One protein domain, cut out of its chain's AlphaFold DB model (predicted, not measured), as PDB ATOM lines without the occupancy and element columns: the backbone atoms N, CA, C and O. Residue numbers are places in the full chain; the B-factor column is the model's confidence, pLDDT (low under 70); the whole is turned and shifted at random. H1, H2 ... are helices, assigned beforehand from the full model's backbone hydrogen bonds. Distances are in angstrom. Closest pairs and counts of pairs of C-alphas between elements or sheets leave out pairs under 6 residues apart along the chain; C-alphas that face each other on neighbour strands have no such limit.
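AT A GLANCE: This is residues 2 to 52 of the 108 residues of an uncharacterized protein of Fonsecaea pedrosoi CBS 271.37 (UniProt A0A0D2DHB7). Two short helices, H1 and H2, stand well apart as the two sides of a broad, open U, and the long link of residues 17 to 31 makes its base. After H2 the last residues, 44 to 52, turn back as a tail. The printed part has 51 residues with two named helices, H1 then H2, and no named strand; the class is all helix, with 25 residues, under half, in named elements. The whole is extended, with a radius of gyration of the C-alphas of 18.9 A, and flat, spanning 49 by 30 by 14 A.

IN THESE COORDINATES: H1, residues 4 to 16, begins at C-alpha 4 (192.878, 187.048, 141.062) and is 18.4 A long. H2, residues 32 to 43, is 16.1 A long and ends at C-alpha 43 (212.750, 199.184, 170.318).

HOW THE PARTS SIT: H1 and H2 are apart. In both helices every O i to N i+4 pair is within hydrogen-bond range.

THE WHOLE: The C-alphas farthest apart, those of Ala 2 and Asp 52, are 50.7 A apart. The printed part has no cut. Confidence is under 70 at residues 2 to 3, 20 to 29 and 46 to 52.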
ATOM      1  N   ALA A   2     192.999 180.885 142.219       60.62
ATOM      2  CA  ALA A   2     191.688 181.374 142.683       60.62
ATOM      3  C   ALA A   2     191.689 182.798 143.291       60.62
ATOM      4  O   ALA A   2     190.642 183.282 143.699       60.62
ATOM      5  N   ASP A   3     192.846 183.456 143.361       68.18
ATOM      6  CA  ASP A   3     193.014 184.707 144.117       68.18
ATOM      7  C   ASP A   3     192.741 185.965 143.270       68.18
ATOM      8  O   ASP A   3     192.257 186.984 143.752       68.18
ATOM      9  N   THR A   4     192.950 185.880 141.954       77.71
ATOM     10  CA  THR A   4     192.878 187.048 141.062       77.71
ATOM     11  C   THR A   4     191.463 187.590 140.884       77.71
ATOM     12  O   THR A   4     191.277 188.793 140.725       77.71
ATOM     13  N   THR A   5     190.436 186.735 140.920       82.65
ATOM     14  CA  THR A   5     189.041 187.191 140.812       82.65
ATOM     15  C   THR A   5     188.617 187.986 142.042       82.65
ATOM     16  O   THR A   5     187.955 189.012 141.900       82.65
ATOM     17  N   ALA A   6     189.053 187.566 143.234       79.83
ATOM     18  CA  ALA A   6     188.770 188.280 144.475       79.83
ATOM     19  C   ALA A   6     189.465 189.655 144.509       79.83
ATOM     20  O   ALA A   6     188.865 190.650 144.923       79.83
ATOM     21  N   GLU A   7     190.696 189.751 144.002       78.20
ATOM     22  CA  GLU A   7     191.408 191.029 143.849       78.20
ATOM     23  C   GLU A   7     190.694 191.995 142.883       78.20
ATOM     24  O   GLU A   7     190.596 193.198 143.140       78.20
ATOM     25  N   ILE A   8     190.141 191.484 141.779       78.96
ATOM     26  CA  ILE A   8     189.384 192.304 140.822       78.96
ATOM     27  C   ILE A   8     188.081 192.811 141.451       78.96
ATOM     28  O   ILE A   8     187.757 193.997 141.315       78.96
ATOM     29  N   ASP A   9     187.352 191.950 142.162       85.96
ATOM     30  CA  ASP A   9     186.091 192.321 142.811       85.96
ATOM     31  C   ASP A   9     186.304 193.338 143.936       85.96
ATOM     32  O   ASP A   9     185.566 194.323 144.032       85.96
ATOM     33  N   THR A  10     187.357 193.175 144.740       80.00
ATOM     34  CA  THR A  10     187.725 194.157 145.771       80.00
ATOM     35  C   THR A  10     188.120 195.498 145.155       80.00
ATOM     36  O   THR A  10     187.622 196.534 145.592       80.00
ATOM     37  N   SER A  11     188.921 195.511 144.086       77.21
ATOM     38  CA  SER A  11     189.271 196.741 143.358       77.21
ATOM     39  C   SER A  11     188.036 197.452 142.787       77.21
ATOM     40  O   SER A  11     187.907 198.679 142.863       77.21
ATOM     41  N   ARG A  12     187.072 196.685 142.268       83.14
ATOM     42  CA  ARG A  12     185.798 197.212 141.768       83.14
ATOM     43  C   ARG A  12     184.948 197.816 142.888       83.14
ATOM     44  O   ARG A  12     184.405 198.903 142.700       83.14
ATOM     45  N   LEU A  13     184.869 197.153 144.041       85.18
ATOM     46  CA  LEU A  13     184.171 197.658 145.227       85.18
ATOM     47  C   LEU A  13     184.811 198.950 145.747       85.18
ATOM     48  O   LEU A  13     184.103 199.927 145.980       85.18
ATOM     49  N   LEU A  14     186.141 198.999 145.859       80.68
ATOM     50  CA  LEU A  14     186.863 200.195 146.300       80.68
ATOM     51  C   LEU A  14     186.569 201.398 145.395       80.68
ATOM     52  O   LEU A  14     186.279 202.485 145.891       80.68
ATOM     53  N   ARG A  15     186.542 201.194 144.071       78.05
ATOM     54  CA  ARG A  15     186.142 202.237 143.111       78.05
ATOM     55  C   ARG A  15     184.676 202.642 143.256       78.05
ATOM     56  O   ARG A  15     184.378 203.829 143.186       78.05
ATOM     57  N   GLN A  16     183.768 201.687 143.462       84.42
ATOM     58  CA  GLN A  16     182.334 201.959 143.613       84.42
ATOM     59  C   GLN A  16     182.034 202.813 144.850       84.42
ATOM     60  O   GLN A  16     181.208 203.720 144.781       84.42
ATOM     61  N   TYR A  17     182.719 202.545 145.961       82.63
ATOM     62  CA  TYR A  17     182.579 203.306 147.204       82.63
ATOM     63  C   TYR A  17     183.520 204.514 147.288       82.63
ATOM     64  O   TYR A  17     183.586 205.164 148.328       82.63
ATOM     65  N   ASN A  18     184.234 204.835 146.202       70.93
ATOM     66  CA  ASN A  18     185.194 205.939 146.136       70.93
ATOM     67  C   ASN A  18     186.262 205.878 147.250       70.93
ATOM     68  O   ASN A  18     186.778 206.900 147.707       70.93
ATOM     69  N   VAL A  19     186.582 204.663 147.704       74.89
ATOM     70  CA  VAL A  19     187.619 204.401 148.696       74.89
ATOM     71  C   VAL A  19     188.943 204.371 147.954       74.89
ATOM     72  O   VAL A  19     189.358 203.353 147.401       74.89
ATOM     73  N   PHE A  20     189.614 205.514 147.930       67.94
ATOM     74  CA  PHE A  20     191.002 205.577 147.511       67.94
ATOM     75  C   PHE A  20     191.874 205.375 148.742       67.94
ATOM     76  O   PHE A  20     191.902 206.219 149.639       67.94
ATOM     77  N   PHE A  21     192.622 204.274 148.772       63.38
ATOM     78  CA  PHE A  21     193.845 204.251 149.557       63.38
ATOM     79  C   PHE A  21     194.815 205.172 148.838       63.38
ATOM     80  O   PHE A  21     195.486 204.777 147.885       63.38
ATOM     81  N   ASP A  22     194.830 206.435 149.238       63.11
ATOM     82  CA  ASP A  22     195.885 207.332 148.819       63.11
ATOM     83  C   ASP A  22     197.145 206.884 149.563       63.11
ATOM     84  O   ASP A  22     197.449 207.361 150.649       63.11
ATOM     85  N   LEU A  23     197.830 205.882 149.004       61.87
ATOM     86  CA  LEU A  23     199.075 205.336 149.549       61.87
ATOM     87  C   LEU A  23     200.144 206.430 149.702       61.87
ATOM     88  O   LEU A  23     201.089 206.264 150.468       61.87
ATOM     89  N   ASN A  24     199.976 207.555 148.997       64.32
ATOM     90  CA  ASN A  24     200.859 208.708 149.071       64.32
ATOM     91  C   ASN A  24     200.423 209.740 150.122       64.32
ATOM     92  O   ASN A  24     201.237 210.589 150.490       64.32
ATOM     93  N   LYS A  25     199.183 209.695 150.630       62.55
ATOM     94  CA  LYS A  25     198.775 210.529 151.767       62.55
ATOM     95  C   LYS A  25     199.056 209.799 153.069       62.55
ATOM     96  O   LYS A  25     198.627 208.668 153.286       62.55
ATOM     97  N   ARG A  26     199.753 210.486 153.973       58.42
ATOM     98  CA  ARG A  26     199.909 210.032 155.355       58.42
ATOM     99  C   ARG A  26     198.525 209.836 155.968       58.42
ATOM    100  O   ARG A  26     197.724 210.759 156.024       58.42
ATOM    101  N   GLN A  27     198.242 208.619 156.427       63.11
ATOM    102  CA  GLN A  27     196.928 208.263 156.974       63.11
ATOM    103  C   GLN A  27     196.667 208.851 158.372       63.11
ATOM    104  O   GLN A  27     195.557 208.740 158.882       63.11
ATOM    105  N   ALA A  28     197.678 209.450 159.005       64.17
ATOM    106  CA  ALA A  28     197.603 209.925 160.380       64.17
ATOM    107  C   ALA A  28     198.456 211.190 160.573       64.17
ATOM    108  O   ALA A  28     199.427 211.184 161.333       64.17
ATOM    109  N   ASP A  29     198.112 212.260 159.856       68.77
ATOM    110  CA  ASP A  29     198.723 213.575 160.070       68.77
ATOM    111  C   ASP A  29     198.564 213.999 161.542       68.77
ATOM    112  O   ASP A  29     197.471 213.951 162.110       68.77
ATOM    113  N   GLY A  30     199.670 214.386 162.180       73.54
ATOM    114  CA  GLY A  30     199.719 214.812 163.582       73.54
ATOM    115  C   GLY A  30     200.010 213.689 164.583       73.54
ATOM    116  O   GLY A  30     200.342 213.973 165.737       73.54
ATOM    117  N   HIS A  31     199.954 212.421 164.166       73.57
ATOM    118  CA  HIS A  31     200.298 211.283 165.023       73.57
ATOM    119  C   HIS A  31     201.750 210.824 164.865       73.57
ATOM    120  O   HIS A  31     202.151 209.864 165.521       73.57
ATOM    121  N   GLU A  32     202.576 211.491 164.056       77.89
ATOM    122  CA  GLU A  32     203.968 211.082 163.837       77.89
ATOM    123  C   GLU A  32     204.778 211.068 165.129       77.89
ATOM    124  O   GLU A  32     205.598 210.175 165.338       77.89
ATOM    125  N   ALA A  33     204.532 212.034 166.017       75.10
ATOM    126  CA  ALA A  33     205.185 212.078 167.317       75.10
ATOM    127  C   ALA A  33     204.789 210.867 168.176       75.10
ATOM    128  O   ALA A  33     205.660 210.202 168.728       75.10
ATOM    129  N   LEU A  34     203.499 210.524 168.201       77.85
ATOM    130  CA  LEU A  34     202.984 209.362 168.922       77.85
ATOM    131  C   LEU A  34     203.551 208.052 168.356       77.85
ATOM    132  O   LEU A  34     204.031 207.209 169.107       77.85
ATOM    133  N   PHE A  35     203.541 207.897 167.031       80.20
ATOM    134  CA  PHE A  35     204.104 206.725 166.361       80.20
ATOM    135  C   PHE A  35     205.602 206.590 166.616       80.20
ATOM    136  O   PHE A  35     206.077 205.487 166.883       80.20
ATOM    137  N   ARG A  36     206.349 207.695 166.576       81.91
ATOM    138  CA  ARG A  36     207.775 207.705 166.910       81.91
ATOM    139  C   ARG A  36     207.999 207.290 168.358       81.91
ATOM    140  O   ARG A  36     208.877 206.467 168.599       81.91
ATOM    141  N   ASP A  37     207.218 207.812 169.298       76.73
ATOM    142  CA  ASP A  37     207.336 207.484 170.721       76.73
ATOM    143  C   ASP A  37     207.020 205.998 170.970       76.73
ATOM    144  O   ASP A  37     207.785 205.322 171.653       76.73
ATOM    145  N   ILE A  38     205.969 205.452 170.344       80.44
ATOM    146  CA  ILE A  38     205.612 204.021 170.419       80.44
ATOM    147  C   ILE A  38     206.693 203.140 169.789       80.44
ATOM    148  O   ILE A  38     207.091 202.140 170.378       80.44
ATOM    149  N   THR A  39     207.190 203.506 168.605       82.46
ATOM    150  CA  THR A  39     208.237 202.742 167.905       82.46
ATOM    151  C   THR A  39     209.528 202.745 168.712       82.46
ATOM    152  O   THR A  39     210.191 201.720 168.851       82.46
ATOM    153  N   THR A  40     209.857 203.899 169.293       79.36
ATOM    154  CA  THR A  40     211.005 204.049 170.178       79.36
ATOM    155  C   THR A  40     210.816 203.149 171.390       79.36
ATOM    156  O   THR A  40     211.696 202.341 171.651       79.36
ATOM    157  N   LEU A  41     209.655 203.184 172.056       76.96
ATOM    158  CA  LEU A  41     209.335 202.325 173.199       76.96
ATOM    159  C   LEU A  41     209.453 200.832 172.871       76.96
ATOM    160  O   LEU A  41     210.044 200.085 173.643       76.96
ATOM    161  N   GLY A  42     208.937 200.411 171.715       77.32
ATOM    162  CA  GLY A  42     209.006 199.027 171.247       77.32
ATOM    163  C   GLY A  42     210.415 198.566 170.858       77.32
ATOM    164  O   GLY A  42     210.672 197.368 170.829       77.32
ATOM    165  N   SER A  43     211.336 199.495 170.580       78.40
ATOM    166  CA  SER A  43     212.750 199.184 170.318       78.40
ATOM    167  C   SER A  43     213.580 198.975 171.590       78.40
ATOM    168  O   SER A  43     214.701 198.468 171.510       78.40
ATOM    169  N   TYR A  44     213.056 199.357 172.762       70.77
ATOM    170  CA  TYR A  44     213.729 199.078 174.025       70.77
ATOM    171  C   TYR A  44     213.541 197.616 174.393       70.77
ATOM    172  O   TYR A  44     212.429 197.100 174.453       70.77
ATOM    173  N   ASP A  45     214.662 196.974 174.699       70.27
ATOM    174  CA  ASP A  45     214.660 195.705 175.406       70.27
ATOM    175  C   ASP A  45     213.940 195.877 176.751       70.27
ATOM    176  O   ASP A  45     214.065 196.938 177.375       70.27
ATOM    177  N   LEU A  46     213.216 194.860 177.218       67.10
ATOM    178  CA  LEU A  46     212.474 194.943 178.485       67.10
ATOM    179  C   LEU A  46     213.409 195.302 179.648       67.10
ATOM    180  O   LEU A  46     213.065 196.133 180.486       67.10
ATOM    181  N   ASP A  47     214.636 194.781 179.620       69.42
ATOM    182  CA  ASP A  47     215.680 195.066 180.612       69.42
ATOM    183  C   ASP A  47     216.225 196.500 180.524       69.42
ATOM    184  O   ASP A  47     216.797 197.035 181.478       69.42
ATOM    185  N   LYS A  48     216.067 197.144 179.366       65.83
ATOM    186  CA  LYS A  48     216.491 198.525 179.110       65.83
ATOM    187  C   LYS A  48     215.337 199.513 179.182       65.83
ATOM    188  O   LYS A  48     215.600 200.703 178.997       65.83
ATOM    189  N   TYR A  49     214.105 199.061 179.430       59.32
ATOM    190  CA  TYR A  49     212.940 199.928 179.551       59.32
ATOM    191  C   TYR A  49     213.214 200.984 180.623       59.32
ATOM    192  O   TYR A  49     213.238 200.706 181.824       59.32
ATOM    193  N   ARG A  50     213.480 202.217 180.184       60.96
ATOM    194  CA  ARG A  50     213.643 203.351 181.088       60.96
ATOM    195  C   ARG A  50     212.303 204.071 181.197       60.96
ATOM    196  O   ARG A  50     211.715 204.360 180.155       60.96
ATOM    197  N   PRO A  51     211.866 204.448 182.415       60.65
ATOM    198  CA  PRO A  51     210.646 205.236 182.633       60.65
ATOM    199  C   PRO A  51     210.597 206.555 181.847       60.65
ATOM    200  O   PRO A  51     209.552 207.190 181.752       60.65
ATOM    201  N   ASP A  52     211.741 206.988 181.324       62.47
ATOM    202  CA  ASP A  52     211.937 208.260 180.646       62.47
ATOM    203  C   ASP A  52     211.142 208.339 179.333       62.47
ATOM    204  O   ASP A  52     210.614 209.398 178.995       62.47
TER     205      ASP A  52